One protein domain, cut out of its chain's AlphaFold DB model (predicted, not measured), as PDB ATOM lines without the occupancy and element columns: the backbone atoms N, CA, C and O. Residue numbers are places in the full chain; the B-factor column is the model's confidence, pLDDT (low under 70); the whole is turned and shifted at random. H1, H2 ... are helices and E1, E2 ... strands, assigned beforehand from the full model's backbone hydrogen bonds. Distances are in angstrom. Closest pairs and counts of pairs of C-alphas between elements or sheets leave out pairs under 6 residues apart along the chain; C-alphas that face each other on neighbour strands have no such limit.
ATOM      1  N   HIS A  25      59.794  94.210  65.255       86.62
ATOM      2  CA  HIS A  25      59.603  94.164  66.695       86.62
ATOM      3  C   HIS A  25      60.945  94.229  67.402       86.62
ATOM      4  O   HIS A  25      61.974  93.790  66.875       86.62
ATOM      5  N   ASP A  26      60.921  94.805  68.598       88.69
ATOM      6  CA  ASP A  26      62.060  94.756  69.495       88.69
ATOM      7  C   ASP A  26      62.214  93.329  70.024       88.69
ATOM      8  O   ASP A  26      61.253  92.694  70.458       88.69
ATOM      9  N   CYS A  27      63.436  92.818  69.904       89.94
ATOM     10  CA  CYS A  27      63.803  91.482  70.335       89.94
ATOM     11  C   CYS A  27      64.667  91.561  71.585       89.94
ATOM     12  O   CYS A  27      65.635  92.326  71.608       89.94
ATOM     13  N   HIS A  28      64.419  90.684  72.547       92.44
ATOM     14  CA  HIS A  28      65.299  90.472  73.692       92.44
ATOM     15  C   HIS A  28      65.536  88.976  73.915       92.44
ATOM     16  O   HIS A  28      64.795  88.124  73.422       92.44
ATOM     17  N   TYR A  29      66.600  88.656  74.644       91.81
ATOM     18  CA  TYR A  29      66.819  87.323  75.200       91.81
ATOM     19  C   TYR A  29      67.124  87.438  76.687       91.81
ATOM     20  O   TYR A  29      67.649  88.452  77.144       91.81
ATOM     21  N   GLU A  30      66.836  86.384  77.434       91.88
ATOM     22  CA  GLU A  30      67.194  86.292  78.843       91.88
ATOM     23  C   GLU A  30      68.552  85.595  78.987       91.88
ATOM     24  O   GLU A  30      68.771  84.498  78.463       91.88
ATOM     25  N   ASN A  31      69.506  86.241  79.659       88.44
ATOM     26  CA  ASN A  31      70.836  85.673  79.867       88.44
ATOM     27  C   ASN A  31      70.861  84.662  81.039       88.44
ATOM     28  O   ASN A  31      69.888  84.462  81.762       88.44
ATOM     29  N   VAL A  32      72.021  84.044  81.294       87.38
ATOM     30  CA  VAL A  32      72.199  83.092  82.417       87.38
ATOM     31  C   VAL A  32      71.978  83.695  83.812       87.38
ATOM     32  O   VAL A  32      71.866  82.959  84.791       87.38
ATOM     33  N   GLN A  33      71.936  85.021  83.920       90.56
ATOM     34  CA  GLN A  33      71.682  85.768  85.149       90.56
ATOM     35  C   GLN A  33      70.210  86.186  85.284       90.56
ATOM     36  O   GLN A  33      69.876  86.846  86.264       90.56
ATOM     37  N   ASN A  34      69.328  85.731  84.384       86.75
ATOM     38  CA  ASN A  34      67.920  86.134  84.293       86.75
ATOM     39  C   ASN A  34      67.753  87.640  84.007       86.75
ATOM     40  O   ASN A  34      66.824  88.285  84.488       86.75
ATOM     41  N   GLU A  35      68.702  88.228  83.275       90.25
ATOM     42  CA  GLU A  35      68.642  89.617  82.823       90.25
ATOM     43  C   GLU A  35      68.185  89.652  81.362       90.25
ATOM     44  O   GLU A  35      68.746  88.949  80.515       90.25
ATOM     45  N   GLU A  36      67.195  90.494  81.067       90.00
ATOM     46  CA  GLU A  36      66.748  90.763  79.701       90.00
ATOM     47  C   GLU A  36      67.794  91.617  78.975       90.00
ATOM     48  O   GLU A  36      68.155  92.718  79.404       90.00
ATOM     49  N   VAL A  37      68.309  91.088  77.867       91.00
ATOM     50  CA  VAL A  37      69.282  91.756  77.008       91.00
ATOM     51  C   VAL A  37      68.621  92.095  75.680       91.00
ATOM     52  O   VAL A  37      68.301  91.224  74.870       91.00
ATOM     53  N   GLU A  38      68.472  93.395  75.446       91.62
ATOM     54  CA  GLU A  38      67.903  93.955  74.223       91.62
ATOM     55  C   GLU A  38      68.815  93.706  73.009       91.62
ATOM     56  O   GLU A  38      69.948  94.193  72.934       91.62
ATOM     57  N   LEU A  39      68.304  92.985  72.009       87.81
ATOM     58  CA  LEU A  39      68.938  92.780  70.697       87.81
ATOM     59  C   LEU A  39      68.555  93.872  69.685       87.81
ATOM     60  O   LEU A  39      69.125  93.941  68.581       87.81
ATOM     61  N   GLY A  40      67.594  94.715  70.068       87.50
ATOM     62  CA  GLY A  40      67.027  95.804  69.284       87.50
ATOM     63  C   GLY A  40      66.020  95.338  68.235       87.50
ATOM     64  O   GLY A  40      65.715  94.154  68.109       87.50
ATOM     65  N   ASN A  41      65.546  96.296  67.442       86.75
ATOM     66  CA  ASN A  41      64.489  96.084  66.461       86.75
ATOM     67  C   ASN A  41      64.938  95.207  65.276       86.75
ATOM     68  O   ASN A  41      65.932  95.518  64.601       86.75
ATOM     69  N   LYS A  42      64.201  94.125  65.008       87.56
ATOM     70  CA  LYS A  42      64.406  93.205  63.877       87.56
ATOM     71  C   LYS A  42      63.144  93.123  63.041       87.56
ATOM     72  O   LYS A  42      62.046  93.219  63.565       87.56
ATOM     73  N   CYS A  43      63.302  92.903  61.740       85.56
ATOM     74  CA  CYS A  43      62.194  92.955  60.794       85.56
ATOM     75  C   CYS A  43      62.109  91.687  59.935       85.56
ATOM     76  O   CYS A  43      63.097  91.284  59.312       85.56
ATOM     77  N   GLY A  44      60.900  91.124  59.812       84.00
ATOM     78  CA  GLY A  44      60.553  90.007  58.915       84.00
ATOM     79  C   GLY A  44      61.495  88.814  59.029       84.00
ATOM     80  O   GLY A  44      61.710  88.361  60.135       84.00
ATOM     81  N   ASP A  45      62.074  88.302  57.933       85.00
ATOM     82  CA  ASP A  45      62.858  87.050  58.004       85.00
ATOM     83  C   ASP A  45      63.983  87.051  59.059       85.00
ATOM     84  O   ASP A  45      64.313  85.994  59.580       85.00
ATOM     85  N   ASP A  46      64.583  88.202  59.386       84.94
ATOM     86  CA  ASP A  46      65.608  88.263  60.440       84.94
ATOM     87  C   ASP A  46      64.986  88.082  61.830       84.94
ATOM     88  O   ASP A  46      65.574  87.416  62.677       84.94
ATOM     89  N   LEU A  47      63.786  88.634  62.038       86.62
ATOM     90  CA  LEU A  47      62.972  88.427  63.233       86.62
ATOM     91  C   LEU A  47      62.532  86.962  63.330       86.62
ATOM     92  O   LEU A  47      62.843  86.306  64.317       86.62
ATOM     93  N   GLU A  48      61.910  86.420  62.278       85.12
ATOM     94  CA  GLU A  48      61.434  85.028  62.261       85.12
ATOM     95  C   GLU A  48      62.588  84.034  62.467       85.12
ATOM     96  O   GLU A  48      62.439  83.008  63.132       85.12
ATOM     97  N   ASN A  49      63.766  84.324  61.905       87.75
ATOM     98  CA  ASN A  49      64.947  83.498  62.114       87.75
ATOM     99  C   ASN A  49      65.501  83.615  63.535       87.75
ATOM    100  O   ASN A  49      65.973  82.603  64.051       87.75
ATOM    101  N   LEU A  50      65.470  84.796  64.154       88.31
ATOM    102  CA  LEU A  50      65.908  84.980  65.538       88.31
ATOM    103  C   LEU A  50      64.976  84.269  66.520       88.31
ATOM    104  O   LEU A  50      65.473  83.537  67.367       88.31
ATOM    105  N   GLU A  51      63.656  84.380  66.359       85.50
ATOM    106  CA  GLU A  51      62.691  83.647  67.197       85.50
ATOM    107  C   GLU A  51      62.822  82.127  67.018       85.50
ATOM    108  O   GLU A  51      62.743  81.362  67.975       85.50
ATOM    109  N   LYS A  52      63.068  81.659  65.787       89.62
ATOM    110  CA  LYS A  52      63.155  80.221  65.494       89.62
ATOM    111  C   LYS A  52      64.478  79.578  65.903       89.62
ATOM    112  O   LYS A  52      64.488  78.407  66.279       89.62
ATOM    113  N   ASN A  53      65.595  80.283  65.730       90.44
ATOM    114  CA  ASN A  53      66.932  79.720  65.951       90.44
ATOM    115  C   ASN A  53      67.584  80.206  67.253       90.44
ATOM    116  O   ASN A  53      68.564  79.601  67.686       90.44
ATOM    117  N   GLY A  54      67.057  81.266  67.865       89.25
ATOM    118  CA  GLY A  54      67.640  81.910  69.033       89.25
ATOM    119  C   GLY A  54      68.836  82.808  68.706       89.25
ATOM    120  O   GLY A  54      69.266  82.951  67.557       89.25
ATOM    121  N   TYR A  55      69.400  83.411  69.748       89.38
ATOM    122  CA  TYR A  55      70.605  84.234  69.689       89.38
ATOM    123  C   TYR A  55      71.764  83.490  70.343       89.38
ATOM    124  O   TYR A  55      71.621  82.984  71.449       89.38
ATOM    125  N   SER A  56      72.926  83.429  69.690       91.75
ATOM    126  CA  SER A  56      74.125  82.849  70.298       91.75
ATOM    127  C   SER A  56      75.155  83.924  70.608       91.75
ATOM    128  O   SER A  56      75.572  84.664  69.719       91.75
ATOM    129  N   ASP A  57      75.609  83.963  71.859       84.44
ATOM    130  CA  ASP A  57      76.725  84.808  72.299       84.44
ATOM    131  C   ASP A  57      78.100  84.147  72.079       84.44
ATOM    132  O   ASP A  57      79.130  84.700  72.464       84.44
ATOM    133  N   GLY A  58      78.128  82.954  71.471       85.06
ATOM    134  CA  GLY A  58      79.329  82.141  71.274       85.06
ATOM    135  C   GLY A  58      79.636  81.155  72.407       85.06
ATOM    136  O   GLY A  58      80.499  80.298  72.225       85.06
ATOM    137  N   THR A  59      78.926  81.223  73.535       86.25
ATOM    138  CA  THR A  59      79.030  80.256  74.644       86.25
ATOM    139  C   THR A  59      77.812  79.341  74.688       86.25
ATOM    140  O   THR A  59      77.944  78.133  74.884       86.25
ATOM    141  N   GLN A  60      76.627  79.903  74.457       89.56
ATOM    142  CA  GLN A  60      75.368  79.168  74.395       89.56
ATOM    143  C   GLN A  60      74.398  79.827  73.408       89.56
ATOM    144  O   GLN A  60      74.691  80.877  72.832       89.56
ATOM    145  N   THR A  61      73.260  79.178  73.175       93.00
ATOM    146  CA  THR A  61      72.147  79.738  72.402       93.00
ATOM    147  C   THR A  61      71.008  80.040  73.364       93.00
ATOM    148  O   THR A  61      70.617  79.171  74.140       93.00
ATOM    149  N   TYR A  62      70.503  81.265  73.308       91.69
ATOM    150  CA  TYR A  62      69.389  81.766  74.097       91.69
ATOM    151  C   TYR A  62      68.127  81.818  73.244       91.69
ATOM    152  O   TYR A  62      68.190  82.101  72.044       91.69
ATOM    153  N   GLU A  63      66.988  81.559  73.874       92.06
ATOM    154  CA  GLU A  63      65.682  81.805  73.272       92.06
ATOM    155  C   GLU A  63      65.477  83.316  73.118       92.06
ATOM    156  O   GLU A  63      65.865  84.094  73.992       92.06
ATOM    157  N   VAL A  64      64.939  83.728  71.972       91.88
ATOM    158  CA  VAL A  64      64.701  85.138  71.656       91.88
ATOM    159  C   VAL A  64      63.204  85.361  71.561       91.88
ATOM    160  O   VAL A  64      62.516  84.635  70.846       91.88
ATOM    161  N   HIS A  65      62.731  86.409  72.226       89.81
ATOM    162  CA  HIS A  65      61.354  86.869  72.159       89.81
ATOM    163  C   HIS A  65      61.322  88.180  71.375       89.81
ATOM    164  O   HIS A  65      61.923  89.167  71.797       89.81
ATOM    165  N   CYS A  66      60.664  88.180  70.213       81.62
ATOM    166  CA  CYS A  66      60.572  89.337  69.326       81.62
ATOM    167  C   CYS A  66      59.128  89.814  69.160       81.62
ATOM    168  O   CYS A  66      58.710  90.075  68.044       81.62
TER     169      CYS A  66
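This is residues 25 to 66 of the 69 residues of the protein "Helicase with zn-finger motif" of Fluviicola taffensis (strain DSM 16823 / NCIMB 13979 / RW262) (UniProt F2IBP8). A two-strand antiparallel hairpin, E1 and E2, has a short helix, H1, near one end, and the last stretch folds back along E1, where residues 64 to 65 pair with residues 28 to 29. The printed part has 42 residues, with E1, E2 and H1 in that order, of mixed class. It is compact, with a radius of gyration of the C-alphas of 9.6 A, and elongated, spanning 28 by 16 by 12 A.

Start with E1, residues 25 to 30, and E2, residues 36 to 43, a hairpin of antiparallel strands at 151 degrees; find N 25 and O 42 within hydrogen-bond range at 3.0 A. E2 bends by 50 degrees at residue 40. H1, residues 45 to 53, and E2 are near each other; the closest C-alphas of H1 and E1, Leu 47 and His 25, are 7.5 A apart. In H1 every O i to N i+4 pair is within hydrogen-bond range.

Find C-alpha 25 at (59.603, 94.164, 66.695); E1 runs 16.3 A from there. E2 runs 19.6 A; H1 runs 11.6 A to C-alpha 53 at (66.932, 79.720, 65.951).

The printed part has no cut, and both links are tight. Residues 54 to 66 hold no named element. No printed residue is under 70 in pLDDT.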